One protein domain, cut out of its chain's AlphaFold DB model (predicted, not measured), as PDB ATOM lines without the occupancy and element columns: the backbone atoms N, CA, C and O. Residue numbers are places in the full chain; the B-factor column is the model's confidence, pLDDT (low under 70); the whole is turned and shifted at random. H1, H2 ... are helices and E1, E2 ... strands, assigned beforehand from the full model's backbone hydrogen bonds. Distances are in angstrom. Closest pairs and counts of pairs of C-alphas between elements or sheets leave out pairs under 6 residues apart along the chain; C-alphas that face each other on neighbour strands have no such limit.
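What this domain is: This is residues 85 to 191 of the 192 residues of an uncharacterized protein of Capnocytophaga ochracea (UniProt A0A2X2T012). A twisted sheet of four strands is covered on one face by a short helix, H1, and by the first part of a very long helix, H2, which then sticks out far past the sheet as a straight arm; the other face has no named helix over it. The arm, residues 171 to 191, of which 171 to 190 belong to H2, stands free and makes much of the length. The printed part has 107 residues, in the order H1, E1, E2, E3, E4, H2, and is mixed, helices and strands; the sheet runs E1, E2, E3, E4, all antiparallel. It is only just loose, close to extended, with a radius of gyration of the C-alphas of 19.5 A, and spans 69 by 29 by 22 A.

Where its parts are: Begin with the sheet: find C-alpha 106 at (170.016, 141.297, 171.521), where E1, residues 106 to 112, begins. E2 is residues 115 to 124, 29.4 A long, and E3, residues 127 to 138, runs 36.1 A from first to last C-alpha. E4 is residues 141 to 144, 9.8 A. Look back to C-alpha 85 at (152.491, 147.999, 154.332) for the start of H1, residues 85 to 92, 10.8 A. H2, residues 149 to 190, runs 61.8 A to C-alpha 190 at (183.553, 164.732, 205.859).

How they stand to each other: The sheet is a meander, each strand the antiparallel neighbour of the one before, and E1 and E4 are its edge strands. In the hairpin E1 and E2, look for N 108 and O 119 at 2.9 A; in the hairpin E2 and E3, for N 120 and O 131 at 2.9 A; in the hairpin E3 and E4, for N 136 and O 143 at 2.9 A. Residues 95 to 96 also pair, antiparallel, with residues 108 to 109 of E1. H2 is on the sheet at a height of 7.9 A, over E2 and E3; its closest C-alphas to E2 are those of Ile 159 and Gly 121, 6.0 A apart. On the local plane H2 runs slantwise to E2 at 59 degrees, only just short of across. H1 is on the same face at a height of 8.4 A, slantwise to E1 at 44 degrees on the local plane; the C-alphas of Leu 90 and Ala 110, their closest, are 5.4 A apart. H1 and H2 are close but not clearly touching, with the C-alphas of Lys 91 and Leu 155 closest at 8.0 A, and run the same way at a shallow tilt of 10 degrees. In H1 and H2 every O i to N i+4 pair is within hydrogen-bond range.

The domain as a whole: The C-alphas farthest apart are those of Gly 139 and Thr 191, 69.3 A. Without the free stretch, the body of 86 residues spans 41 by 27 by 21 A. The printed part has no cut; the link from H1 to E1, 13 residues, is long, and the other links are tight. Mean pLDDT of the printed part is 87.3; look to residues 181 to 191 for values under 70.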
ATOM      1  N   ALA A  85     153.366 147.425 153.312       90.12
ATOM      2  CA  ALA A  85     152.491 147.999 154.332       90.12
ATOM      3  C   ALA A  85     152.633 147.290 155.691       90.12
ATOM      4  O   ALA A  85     152.712 147.955 156.722       90.12
ATOM      5  N   ILE A  86     152.711 145.956 155.684       91.75
ATOM      6  CA  ILE A  86     152.887 145.144 156.893       91.75
ATOM      7  C   ILE A  86     154.304 145.301 157.436       91.75
ATOM      8  O   ILE A  86     154.471 145.482 158.639       91.75
ATOM      9  N   PHE A  87     155.313 145.323 156.559       95.44
ATOM     10  CA  PHE A  87     156.694 145.615 156.942       95.44
ATOM     11  C   PHE A  87     156.789 146.935 157.717       95.44
ATOM     12  O   PHE A  87     157.310 146.959 158.827       95.44
ATOM     13  N   ASN A  88     156.212 148.015 157.184       94.75
ATOM     14  CA  ASN A  88     156.240 149.326 157.836       94.75
ATOM     15  C   ASN A  88     155.506 149.332 159.186       94.75
ATOM     16  O   ASN A  88     155.959 149.986 160.125       94.75
ATOM     17  N   GLN A  89     154.390 148.603 159.300       92.50
ATOM     18  CA  GLN A  89     153.665 148.458 160.566       92.50
ATOM     19  C   GLN A  89     154.480 147.694 161.612       92.50
ATOM     20  O   GLN A  89     154.562 148.137 162.755       92.50
ATOM     21  N   LEU A  90     155.092 146.571 161.226       96.00
ATOM     22  CA  LEU A  90     155.947 145.787 162.114       96.00
ATOM     23  C   LEU A  90     157.173 146.589 162.532       96.00
ATOM     24  O   LEU A  90     157.426 146.690 163.727       96.00
ATOM     25  N   LYS A  91     157.854 147.237 161.581       96.00
ATOM     26  CA  LYS A  91     158.989 148.124 161.845       96.00
ATOM     27  C   LYS A  91     158.636 149.178 162.894       96.00
ATOM     28  O   LYS A  91     159.320 149.296 163.901       96.00
ATOM     29  N   GLY A  92     157.543 149.916 162.689       94.69
ATOM     30  CA  GLY A  92     157.105 150.956 163.628       94.69
ATOM     31  C   GLY A  92     156.680 150.427 165.005       94.69
ATOM     32  O   GLY A  92     156.542 151.212 165.941       94.69
ATOM     33  N   ALA A  93     156.465 149.117 165.133       95.69
ATOM     34  CA  ALA A  93     156.090 148.448 166.371       95.69
ATOM     35  C   ALA A  93     157.233 147.625 166.995       95.69
ATOM     36  O   ALA A  93     156.996 146.998 168.031       95.69
ATOM     37  N   LEU A  94     158.432 147.608 166.395       96.81
ATOM     38  CA  LEU A  94     159.593 146.903 166.935       96.81
ATOM     39  C   LEU A  94     159.946 147.454 168.309       96.81
ATOM     40  O   LEU A  94     160.021 148.664 168.526       96.81
ATOM     41  N   LYS A  95     160.146 146.536 169.250       95.75
ATOM     42  CA  LYS A  95     160.566 146.861 170.608       95.75
ATOM     43  C   LYS A  95     161.691 145.940 171.049       95.75
ATOM     44  O   LYS A  95     161.664 144.762 170.684       95.75
ATOM     45  N   PRO A  96     162.634 146.450 171.853       95.69
ATOM     46  CA  PRO A  96     163.665 145.622 172.449       95.69
ATOM     47  C   PRO A  96     163.069 144.646 173.457       95.69
ATOM     48  O   PRO A  96     162.127 144.966 174.189       95.69
ATOM     49  N   GLU A  97     163.627 143.442 173.489       93.19
ATOM     50  CA  GLU A  97     163.321 142.453 174.514       93.19
ATOM     51  C   GLU A  97     164.003 142.820 175.843       93.19
ATOM     52  O   GLU A  97     165.076 143.419 175.896       93.19
ATOM     53  N   LYS A  98     163.364 142.443 176.955       86.25
ATOM     54  CA  LYS A  98     163.689 142.929 178.311       86.25
ATOM     55  C   LYS A  98     165.117 142.619 178.792       86.25
ATOM     56  O   LYS A  98     165.583 143.238 179.741       86.25
ATOM     57  N   TYR A  99     165.777 141.637 178.190       84.38
ATOM     58  CA  TYR A  99     167.051 141.088 178.665       84.38
ATOM     59  C   TYR A  99     168.170 141.208 177.628       84.38
ATOM     60  O   TYR A  99     169.121 140.430 177.651       84.38
ATOM     61  N   ASN A 100     168.044 142.169 176.713       90.38
ATOM     62  CA  ASN A 100     169.105 142.491 175.775       90.38
ATOM     63  C   ASN A 100     170.365 142.949 176.521       90.38
ATOM     64  O   ASN A 100     170.298 143.714 177.482       90.38
ATOM     65  N   THR A 101     171.521 142.481 176.058       86.19
ATOM     66  CA  THR A 101     172.835 142.887 176.569       86.19
ATOM     67  C   THR A 101     173.776 143.080 175.386       86.19
ATOM     68  O   THR A 101     173.624 142.368 174.394       86.19
ATOM     69  N   PRO A 102     174.740 144.009 175.460       84.75
ATOM     70  CA  PRO A 102     175.637 144.267 174.339       84.75
ATOM     71  C   PRO A 102     176.725 143.192 174.152       84.75
ATOM     72  O   PRO A 102     177.325 143.142 173.087       84.75
ATOM     73  N   GLU A 103     177.005 142.331 175.140       84.38
ATOM     74  CA  GLU A 103     177.928 141.184 174.980       84.38
ATOM     75  C   GLU A 103     177.243 139.892 174.538       84.38
ATOM     76  O   GLU A 103     177.911 138.897 174.257       84.38
ATOM     77  N   GLY A 104     175.914 139.877 174.566       86.81
ATOM     78  CA  GLY A 104     175.106 138.743 174.164       86.81
ATOM     79  C   GLY A 104     174.370 139.016 172.865       86.81
ATOM     80  O   GLY A 104     174.556 140.035 172.209       86.81
ATOM     81  N   TRP A 105     173.477 138.094 172.528       91.25
ATOM     82  CA  TRP A 105     172.469 138.379 171.525       91.25
ATOM     83  C   TRP A 105     171.461 139.391 172.072       91.25
ATOM     84  O   TRP A 105     170.948 139.224 173.184       91.25
ATOM     85  N   TRP A 106     171.141 140.403 171.274       94.44
ATOM     86  CA  TRP A 106     170.016 141.297 171.521       94.44
ATOM     87  C   TRP A 106     168.931 141.075 170.478       94.44
ATOM     88  O   TRP A 106     169.197 140.676 169.345       94.44
ATOM     89  N   TYR A 107     167.689 141.311 170.889       95.44
ATOM     90  CA  TYR A 107     166.511 140.988 170.107       95.44
ATOM     91  C   TYR A 107     165.549 142.166 170.041       95.44
ATOM     92  O   TYR A 107     165.286 142.834 171.046       95.44
ATOM     93  N   LEU A 108     164.970 142.368 168.863       97.50
ATOM     94  CA  LEU A 108     163.815 143.232 168.656       97.50
ATOM     95  C   LEU A 108     162.642 142.364 168.215       97.50
ATOM     96  O   LEU A 108     162.814 141.432 167.426       97.50
ATOM     97  N   LYS A 109     161.438 142.665 168.698       97.19
ATOM     98  CA  LYS A 109     160.239 141.920 168.316       97.19
ATOM     99  C   LYS A 109     159.051 142.838 168.082       97.19
ATOM    100  O   LYS A 109     158.804 143.772 168.842       97.19
ATOM    101  N   ALA A 110     158.287 142.524 167.043       97.00
ATOM    102  CA  ALA A 110     157.004 143.136 166.737       97.00
ATOM    103  C   ALA A 110     155.980 142.071 166.351       97.00
ATOM    104  O   ALA A 110     156.307 141.003 165.827       97.00
ATOM    105  N   THR A 111     154.707 142.360 166.591       93.31
ATOM    106  CA  THR A 111     153.598 141.520 166.128       93.31
ATOM    107  C   THR A 111     152.455 142.412 165.673       93.31
ATOM    108  O   THR A 111     152.069 143.341 166.381       93.31
ATOM    109  N   CYS A 112     151.924 142.135 164.485       85.62
ATOM    110  CA  CYS A 112     150.805 142.853 163.891       85.62
ATOM    111  C   CYS A 112     149.846 141.843 163.252       85.62
ATOM    112  O   CYS A 112     150.153 141.233 162.227       85.62
ATOM    113  N   GLY A 113     148.686 141.633 163.877       87.00
ATOM    114  CA  GLY A 113     147.742 140.604 163.442       87.00
ATOM    115  C   GLY A 113     148.375 139.211 163.489       87.00
ATOM    116  O   GLY A 113     148.872 138.793 164.531       87.00
ATOM    117  N   CYS A 114     148.358 138.505 162.359       88.38
ATOM    118  CA  CYS A 114     148.987 137.192 162.221       88.38
ATOM    119  C   CYS A 114     150.484 137.244 161.886       88.38
ATOM    120  O   CYS A 114     151.096 136.182 161.801       88.38
ATOM    121  N   TYR A 115     151.063 138.431 161.687       91.69
ATOM    122  CA  TYR A 115     152.465 138.601 161.320       91.69
ATOM    123  C   TYR A 115     153.334 138.874 162.544       91.69
ATOM    124  O   TYR A 115     152.980 139.669 163.420       91.69
ATOM    125  N   THR A 116     154.516 138.276 162.567       96.00
ATOM    126  CA  THR A 116     155.550 138.509 163.572       96.00
ATOM    127  C   THR A 116     156.876 138.783 162.878       96.00
ATOM    128  O   THR A 116     157.213 138.141 161.888       96.00
ATOM    129  N   MET A 117     157.615 139.751 163.413       97.62
ATOM    130  CA  MET A 117     158.986 140.062 163.022       97.62
ATOM    131  C   MET A 117     159.853 139.973 164.269       97.62
ATOM    132  O   MET A 117     159.536 140.591 165.290       97.62
ATOM    133  N   ARG A 118     160.927 139.197 164.182       97.19
ATOM    134  CA  ARG A 118     161.964 139.106 165.201       97.19
ATOM    135  C   ARG A 118     163.301 139.391 164.543       97.19
ATOM    136  O   ARG A 118     163.635 138.757 163.552       97.19
ATOM    137  N   LEU A 119     164.034 140.342 165.096       97.12
ATOM    138  CA  LEU A 119     165.388 140.669 164.675       97.12
ATOM    139  C   LEU A 119     166.348 140.261 165.778       97.12
ATOM    140  O   LEU A 119     166.005 140.383 166.960       97.12
ATOM    141  N   SER A 120     167.533 139.813 165.400       94.75
ATOM    142  CA  SER A 120     168.592 139.470 166.335       94.75
ATOM    143  C   SER A 120     169.940 139.967 165.852       94.75
ATOM    144  O   SER A 120     170.243 139.899 164.663       94.75
ATOM    145  N   GLY A 121     170.736 140.473 166.789       94.56
ATOM    146  CA  GLY A 121     172.103 140.904 166.540       94.56
ATOM    147  C   GLY A 121     173.063 140.366 167.591       94.56
ATOM    148  O   GLY A 121     172.669 140.165 168.744       94.56
ATOM    149  N   ASN A 122     174.308 140.125 167.186       93.38
ATOM    150  CA  ASN A 122     175.422 139.794 168.070       93.38
ATOM    151  C   ASN A 122     176.736 140.323 167.484       93.38
ATOM    152  O   ASN A 122     176.992 140.151 166.296       93.38
ATOM    153  N   TYR A 123     177.592 140.925 168.311       88.69
ATOM    154  CA  TYR A 123     178.978 141.173 167.919       88.69
ATOM    155  C   TYR A 123     179.862 139.984 168.284       88.69
ATOM    156  O   TYR A 123     180.295 139.835 169.430       88.69
ATOM    157  N   TYR A 124     180.218 139.188 167.279       82.12
ATOM    158  CA  TYR A 124     181.169 138.099 167.428       82.12
ATOM    159  C   TYR A 124     182.493 138.475 166.756       82.12
ATOM    160  O   TYR A 124     182.557 138.796 165.576       82.12
ATOM    161  N   GLN A 125     183.577 138.498 167.538       85.50
ATOM    162  CA  GLN A 125     184.931 138.844 167.064       85.50
ATOM    163  C   GLN A 125     185.059 140.217 166.366       85.50
ATOM    164  O   GLN A 125     185.994 140.444 165.604       85.50
ATOM    165  N   GLY A 126     184.170 141.163 166.687       82.75
ATOM    166  CA  GLY A 126     184.173 142.512 166.108       82.75
ATOM    167  C   GLY A 126     183.372 142.643 164.811       82.75
ATOM    168  O   GLY A 126     183.290 143.746 164.275       82.75
ATOM    169  N   GLU A 127     182.752 141.562 164.343       88.69
ATOM    170  CA  GLU A 127     181.803 141.573 163.233       88.69
ATOM    171  C   GLU A 127     180.373 141.477 163.775       88.69
ATOM    172  O   GLU A 127     180.118 140.788 164.765       88.69
ATOM    173  N   LEU A 128     179.454 142.221 163.154       89.75
ATOM    174  CA  LEU A 128     178.042 142.189 163.510       89.75
ATOM    175  C   LEU A 128     177.359 141.045 162.758       89.75
ATOM    176  O   LEU A 128     177.161 141.119 161.546       89.75
ATOM    177  N   GLU A 129     176.964 140.012 163.490       93.00
ATOM    178  CA  GLU A 129     176.065 138.972 163.007       93.00
ATOM    179  C   GLU A 129     174.620 139.452 163.171       93.00
ATOM    180  O   GLU A 129     174.228 139.900 164.252       93.00
ATOM    181  N   THR A 130     173.830 139.380 162.097       92.94
ATOM    182  CA  THR A 130     172.421 139.792 162.084       92.94
ATOM    183  C   THR A 130     171.529 138.711 161.497       92.94
ATOM    184  O   THR A 130     171.879 138.051 160.521       92.94
ATOM    185  N   GLU A 131     170.338 138.555 162.071       92.19
ATOM    186  CA  GLU A 131     169.302 137.666 161.549       92.19
ATOM    187  C   GLU A 131     167.925 138.339 161.650       92.19
ATOM    188  O   GLU A 131     167.653 139.119 162.571       92.19
ATOM    189  N   ALA A 132     167.035 138.015 160.710       93.31
ATOM    190  CA  ALA A 132     165.614 138.320 160.827       93.31
ATOM    191  C   ALA A 132     164.755 137.092 160.548       93.31
ATOM    192  O   ALA A 132     164.894 136.419 159.531       93.31
ATOM    193  N   GLU A 133     163.790 136.880 161.433       94.94
ATOM    194  CA  GLU A 133     162.700 135.935 161.261       94.94
ATOM    195  C   GLU A 133     161.412 136.736 161.064       94.94
ATOM    196  O   GLU A 133     160.897 137.365 161.997       94.94
ATOM    197  N   ILE A 134     160.876 136.715 159.846       94.88
ATOM    198  CA  ILE A 134     159.570 137.293 159.537       94.88
ATOM    199  C   ILE A 134     158.647 136.159 159.138       94.88
ATOM    200  O   ILE A 134     158.967 135.374 158.252       94.88
ATOM    201  N   TYR A 135     157.496 136.060 159.791       89.75
ATOM    202  CA  TYR A 135     156.537 135.011 159.482       89.75
ATOM    203  C   TYR A 135     155.103 135.446 159.732       89.75
ATOM    204  O   TYR A 135     154.831 136.360 160.513       89.75
ATOM    205  N   LYS A 136     154.170 134.745 159.088       88.38
ATOM    206  CA  LYS A 136     152.742 134.791 159.405       88.38
ATOM    207  C   LYS A 136     152.248 133.432 159.883       88.38
ATOM    208  O   LYS A 136     152.708 132.395 159.409       88.38
ATOM    209  N   VAL A 137     151.290 133.440 160.804       79.50
ATOM    210  CA  VAL A 137     150.634 132.223 161.298       79.50
ATOM    211  C   VAL A 137     149.222 132.130 160.729       79.50
ATOM    212  O   VAL A 137     148.400 133.022 160.938       79.50
ATOM    213  N   VAL A 138     148.925 131.033 160.032       78.94
ATOM    214  CA  VAL A 138     147.606 130.743 159.458       78.94
ATOM    215  C   VAL A 138     147.155 129.371 159.956       78.94
ATOM    216  O   VAL A 138     147.673 128.327 159.558       78.94
ATOM    217  N   GLY A 139     146.202 129.358 160.890       78.88
ATOM    218  CA  GLY A 139     145.779 128.126 161.559       78.88
ATOM    219  C   GLY A 139     146.926 127.493 162.355       78.88
ATOM    220  O   GLY A 139     147.352 128.042 163.366       78.88
ATOM    221  N   LYS A 140     147.405 126.323 161.913       77.75
ATOM    222  CA  LYS A 140     148.549 125.606 162.514       77.75
ATOM    223  C   LYS A 140     149.852 125.772 161.727       77.75
ATOM    224  O   LYS A 140     150.857 125.173 162.103       77.75
ATOM    225  N   HIS A 141     149.824 126.529 160.636       75.12
ATOM    226  CA  HIS A 141     150.955 126.688 159.735       75.12
ATOM    227  C   HIS A 141     151.662 128.012 159.999       75.12
ATOM    228  O   HIS A 141     151.015 129.043 160.195       75.12
ATOM    229  N   THR A 142     152.990 127.965 159.975       82.44
ATOM    230  CA  THR A 142     153.859 129.141 159.991       82.44
ATOM    231  C   THR A 142     154.472 129.280 158.610       82.44
ATOM    232  O   THR A 142     155.101 128.341 158.126       82.44
ATOM    233  N   ILE A 143     154.281 130.438 157.990       83.62
ATOM    234  CA  ILE A 143     154.821 130.768 156.672       83.62
ATOM    235  C   ILE A 143     155.875 131.847 156.883       83.62
ATOM    236  O   ILE A 143     155.541 132.933 157.360       83.62
ATOM    237  N   TYR A 144     157.129 131.531 156.569       88.62
ATOM    238  CA  TYR A 144     158.231 132.488 156.626       88.62
ATOM    239  C   TYR A 144     158.225 133.365 155.379       88.62
ATOM    240  O   TYR A 144     157.917 132.895 154.287       88.62
ATOM    241  N   LEU A 145     158.520 134.643 155.579       90.44
ATOM    242  CA  LEU A 145     158.454 135.676 154.562       90.44
ATOM    243  C   LEU A 145     159.838 136.271 154.351       90.44
ATOM    244  O   LEU A 145     160.545 136.556 155.319       90.44
ATOM    245  N   ASN A 146     160.172 136.538 153.097       91.44
ATOM    246  CA  ASN A 146     161.427 137.185 152.746       91.44
ATOM    247  C   ASN A 146     161.292 138.706 152.741       91.44
ATOM    248  O   ASN A 146     160.198 139.267 152.645       91.44
ATOM    249  N   THR A 147     162.429 139.382 152.847       91.56
ATOM    250  CA  THR A 147     162.552 140.829 152.667       91.56
ATOM    251  C   THR A 147     163.213 141.136 151.337       91.56
ATOM    252  O   THR A 147     164.044 140.367 150.863       91.56
ATOM    253  N   THR A 148     162.915 142.300 150.769       93.31
ATOM    254  CA  THR A 148     163.777 142.872 149.726       93.31
ATOM    255  C   THR A 148     165.108 143.341 150.320       93.31
ATOM    256  O   THR A 148     165.193 143.589 151.524       93.31
ATOM    257  N   ASP A 149     166.126 143.547 149.482       93.19
ATOM    258  CA  ASP A 149     167.424 144.088 149.920       93.19
ATOM    259  C   ASP A 149     167.277 145.445 150.635       93.19
ATOM    260  O   ASP A 149     167.885 145.675 151.680       93.19
ATOM    261  N   ASP A 150     166.406 146.322 150.125       94.44
ATOM    262  CA  ASP A 150     166.122 147.627 150.740       94.44
ATOM    263  C   ASP A 150     165.477 147.483 152.126       94.44
ATOM    264  O   ASP A 150     165.812 148.208 153.064       94.44
ATOM    265  N   GLN A 151     164.535 146.545 152.267       95.38
ATOM    266  CA  GLN A 151     163.906 146.243 153.552       95.38
ATOM    267  C   GLN A 151     164.930 145.662 154.527       95.38
ATOM    268  O   GLN A 151     164.959 146.069 155.685       95.38
ATOM    269  N   TRP A 152     165.791 144.760 154.059       95.75
ATOM    270  CA  TRP A 152     166.846 144.161 154.868       95.75
ATOM    271  C   TRP A 152     167.836 145.205 155.388       95.75
ATOM    272  O   TRP A 152     168.093 145.253 156.590       95.75
ATOM    273  N   ALA A 153     168.313 146.108 154.527       95.94
ATOM    274  CA  ALA A 153     169.212 147.192 154.925       95.94
ATOM    275  C   ALA A 153     168.610 148.072 156.034       95.94
ATOM    276  O   ALA A 153     169.309 148.497 156.953       95.94
ATOM    277  N   ILE A 154     167.294 148.307 155.988       96.88
ATOM    278  CA  ILE A 154     166.579 149.023 157.049       96.88
ATOM    279  C   ILE A 154     166.597 148.230 158.362       96.88
ATOM    280  O   ILE A 154     166.821 148.823 159.414       96.88
ATOM    281  N   LEU A 155     166.349 146.917 158.322       96.44
ATOM    282  CA  LEU A 155     166.326 146.078 159.525       96.44
ATOM    283  C   LEU A 155     167.700 145.988 160.193       96.44
ATOM    284  O   LEU A 155     167.767 146.062 161.417       96.44
ATOM    285  N   VAL A 156     168.778 145.898 159.409       95.00
ATOM    286  CA  VAL A 156     170.154 145.946 159.933       95.00
ATOM    287  C   VAL A 156     170.387 147.237 160.720       95.00
ATOM    288  O   VAL A 156     170.871 147.177 161.846       95.00
ATOM    289  N   GLY A 157     169.938 148.384 160.200       95.38
ATOM    290  CA  GLY A 157     170.033 149.656 160.919       95.38
ATOM    291  C   GLY A 157     169.257 149.675 162.244       95.38
ATOM    292  O   GLY A 157     169.736 150.232 163.226       95.38
ATOM    293  N   GLU A 158     168.082 149.041 162.323       96.81
ATOM    294  CA  GLU A 158     167.347 148.920 163.596       96.81
ATOM    295  C   GLU A 158     168.103 148.044 164.615       96.81
ATOM    296  O   GLU A 158     168.123 148.361 165.806       96.81
ATOM    297  N   ILE A 159     168.762 146.972 164.155       95.75
ATOM    298  CA  ILE A 159     169.598 146.102 165.000       95.75
ATOM    299  C   ILE A 159     170.811 146.876 165.534       95.75
ATOM    300  O   ILE A 159     171.117 146.771 166.724       95.75
ATOM    301  N   GLU A 160     171.478 147.661 164.685       95.19
ATOM    302  CA  GLU A 160     172.617 148.507 165.066       95.19
ATOM    303  C   GLU A 160     172.211 149.595 166.067       95.19
ATOM    304  O   GLU A 160     172.865 149.758 167.099       95.19
ATOM    305  N   ASN A 161     171.089 150.279 165.829       95.56
ATOM    306  CA  ASN A 161     170.568 151.302 166.739       95.56
ATOM    307  C   ASN A 161     170.291 150.739 168.143       95.56
ATOM    308  O   ASN A 161     170.566 151.396 169.150       95.56
ATOM    309  N   GLU A 162     169.748 149.520 168.231       95.81
ATOM    310  CA  GLU A 162     169.525 148.865 169.522       95.81
ATOM    311  C   GLU A 162     170.844 148.547 170.230       95.81
ATOM    312  O   GLU A 162     170.954 148.756 171.439       95.81
ATOM    313  N   TYR A 163     171.871 148.109 169.501       94.38
ATOM    314  CA  TYR A 163     173.195 147.915 170.087       94.38
ATOM    315  C   TYR A 163     173.782 149.222 170.634       94.38
ATOM    316  O   TYR A 163     174.264 149.255 171.769       94.38
ATOM    317  N   GLU A 164     173.705 150.318 169.874       94.56
ATOM    318  CA  GLU A 164     174.175 151.629 170.335       94.56
ATOM    319  C   GLU A 164     173.450 152.079 171.609       94.56
ATOM    320  O   GLU A 164     174.094 152.551 172.552       94.56
ATOM    321  N   ARG A 165     172.130 151.854 171.684       95.00
ATOM    322  CA  ARG A 165     171.333 152.108 172.892       95.00
ATOM    323  C   ARG A 165     171.855 151.310 174.088       95.00
ATOM    324  O   ARG A 165     172.039 151.886 175.158       95.00
ATOM    325  N   LEU A 166     172.117 150.013 173.913       93.50
ATOM    326  CA  LEU A 166     172.624 149.131 174.974       93.50
ATOM    327  C   LEU A 166     174.021 149.542 175.461       93.50
ATOM    328  O   LEU A 166     174.324 149.446 176.653       93.50
ATOM    329  N   ILE A 167     174.886 149.999 174.551       93.00
ATOM    330  CA  ILE A 167     176.215 150.508 174.901       93.00
ATOM    331  C   ILE A 167     176.116 151.808 175.697       93.00
ATOM    332  O   ILE A 167     176.853 151.972 176.673       93.00
ATOM    333  N   GLU A 168     175.229 152.726 175.316       92.62
ATOM    334  CA  GLU A 168     175.077 153.976 176.061       92.62
ATOM    335  C   GLU A 168     174.447 153.751 177.440       92.62
ATOM    336  O   GLU A 168     174.955 154.294 178.419       92.62
ATOM    337  N   GLU A 169     173.438 152.879 177.545       90.31
ATOM    338  CA  GLU A 169     172.824 152.478 178.823       90.31
ATOM    339  C   GLU A 169     173.882 151.934 179.799       90.31
ATOM    340  O   GLU A 169     173.990 152.383 180.940       90.31
ATOM    341  N   ARG A 170     174.777 151.062 179.319       88.69
ATOM    342  CA  ARG A 170     175.912 150.582 180.120       88.69
ATOM    343  C   ARG A 170     176.845 151.703 180.564       88.69
ATOM    344  O   ARG A 170     177.294 151.707 181.711       88.69
ATOM    345  N   ARG A 171     177.225 152.600 179.650       89.81
ATOM    346  CA  ARG A 171     178.142 153.704 179.973       89.81
ATOM    347  C   ARG A 171     177.534 154.613 181.033       89.81
ATOM    348  O   ARG A 171     178.257 155.091 181.903       89.81
ATOM    349  N   GLU A 172     176.228 154.841 180.977       87.88
ATOM    350  CA  GLU A 172     175.501 155.598 181.991       87.88
ATOM    351  C   GLU A 172     175.522 154.895 183.352       87.88
ATOM    352  O   GLU A 172     175.908 155.513 184.345       87.88
ATOM    353  N   ASP A 173     175.250 153.591 183.395       85.31
ATOM    354  CA  ASP A 173     175.352 152.786 184.618       85.31
ATOM    355  C   ASP A 173     176.770 152.780 185.216       85.31
ATOM    356  O   ASP A 173     176.960 152.744 186.434       85.31
ATOM    357  N   GLU A 174     177.809 152.786 184.381       84.19
ATOM    358  CA  GLU A 174     179.200 152.915 184.828       84.19
ATOM    359  C   GLU A 174     179.495 154.295 185.423       84.19
ATOM    360  O   GLU A 174     180.101 154.366 186.495       84.19
ATOM    361  N   ARG A 175     179.035 155.378 184.782       85.12
ATOM    362  CA  ARG A 175     179.167 156.746 185.313       85.12
ATOM    363  C   ARG A 175     178.464 156.884 186.664       85.12
ATOM    364  O   ARG A 175     179.095 157.308 187.627       85.12
ATOM    365  N   ASN A 176     177.220 156.416 186.762       82.25
ATOM    366  CA  ASN A 176     176.429 156.475 187.992       82.25
ATOM    367  C   ASN A 176     177.105 155.710 189.143       82.25
ATOM    368  O   ASN A 176     177.213 156.224 190.254       82.25
ATOM    369  N   ARG A 177     177.658 154.518 188.875       77.75
ATOM    370  CA  ARG A 177     178.415 153.748 189.882       77.75
ATOM    371  C   ARG A 177     179.703 154.446 190.326       77.75
ATOM    372  O   ARG A 177     180.094 154.312 191.487       77.75
ATOM    373  N   CYS A 178     180.391 155.148 189.428       73.12
ATOM    374  CA  CYS A 178     181.569 155.944 189.780       73.12
ATOM    375  C   CYS A 178     181.200 157.132 190.679       73.12
ATOM    376  O   CYS A 178     181.886 157.360 191.676       73.12
ATOM    377  N   ASP A 179     180.103 157.827 190.379       72.19
ATOM    378  CA  ASP A 179     179.616 158.958 191.176       72.19
ATOM    379  C   ASP A 179     179.132 158.519 192.568       72.19
ATOM    380  O   ASP A 179     179.464 159.157 193.569       72.19
ATOM    381  N   GLU A 180     178.425 157.388 192.668       70.44
ATOM    382  CA  GLU A 180     178.031 156.794 193.954       70.44
ATOM    383  C   GLU A 180     179.247 156.440 194.818       70.44
ATOM    384  O   GLU A 180     179.282 156.762 196.009       70.44
ATOM    385  N   ARG A 181     180.276 155.817 194.227       69.31
ATOM    386  CA  ARG A 181     181.529 155.505 194.935       69.31
ATOM    387  C   ARG A 181     182.240 156.771 195.399       69.31
ATOM    388  O   ARG A 181     182.628 156.850 196.560       69.31
ATOM    389  N   ALA A 182     182.356 157.773 194.528       67.44
ATOM    390  CA  ALA A 182     182.970 159.048 194.874       67.44
ATOM    391  C   ALA A 182     182.205 159.767 195.999       67.44
ATOM    392  O   ALA A 182     182.829 160.325 196.899       67.44
ATOM    393  N   SER A 183     180.869 159.718 195.995       68.12
ATOM    394  CA  SER A 183     180.025 160.277 197.058       68.12
ATOM    395  C   SER A 183     180.203 159.546 198.393       68.12
ATOM    396  O   SER A 183     180.328 160.197 199.432       68.12
ATOM    397  N   HIS A 184     180.277 158.211 198.375       66.25
ATOM    398  CA  HIS A 184     180.560 157.409 199.566       66.25
ATOM    399  C   HIS A 184     181.939 157.719 200.159       66.25
ATOM    400  O   HIS A 184     182.043 157.935 201.369       66.25
ATOM    401  N   ASP A 185     182.972 157.807 199.322       65.50
ATOM    402  CA  ASP A 185     184.325 158.144 199.767       65.50
ATOM    403  C   ASP A 185     184.376 159.573 200.338       65.50
ATOM    404  O   ASP A 185     184.904 159.783 201.432       65.50
ATOM    405  N   LEU A 186     183.746 160.557 199.680       61.47
ATOM    406  CA  LEU A 186     183.665 161.935 200.188       61.47
ATOM    407  C   LEU A 186     182.880 162.028 201.509       61.47
ATOM    408  O   LEU A 186     183.256 162.786 202.402       61.47
ATOM    409  N   GLY A 187     181.805 161.248 201.656       59.16
ATOM    410  CA  GLY A 187     181.003 161.177 202.878       59.16
ATOM    411  C   GLY A 187     181.786 160.637 204.079       59.16
ATOM    412  O   GLY A 187     181.617 161.143 205.189       59.16
ATOM    413  N   ILE A 188     182.693 159.679 203.852       54.50
ATOM    414  CA  ILE A 188     183.629 159.167 204.867       54.50
ATOM    415  C   ILE A 188     184.663 160.239 205.251       54.50
ATOM    416  O   ILE A 188     184.984 160.381 206.429       54.50
ATOM    417  N   PHE A 189     185.149 161.035 204.295       50.59
ATOM    418  CA  PHE A 189     186.114 162.110 204.570       50.59
ATOM    419  C   PHE A 189     185.522 163.326 205.303       50.59
ATOM    420  O   PHE A 189     186.264 164.029 205.980       50.59
ATOM    421  N   ILE A 190     184.215 163.589 205.192       52.91
ATOM    422  CA  ILE A 190     183.553 164.732 205.859       52.91
ATOM    423  C   ILE A 190     183.078 164.377 207.287       52.91
ATOM    424  O   ILE A 190     182.752 165.268 208.070       52.91
ATOM    425  N   THR A 191     183.049 163.091 207.656       51.09
ATOM    426  CA  THR A 191     182.612 162.618 208.988       51.09
ATOM    427  C   THR A 191     183.749 162.294 209.971       51.09
ATOM    428  O   THR A 191     183.466 161.822 211.074       51.09
TER     429      THR A 191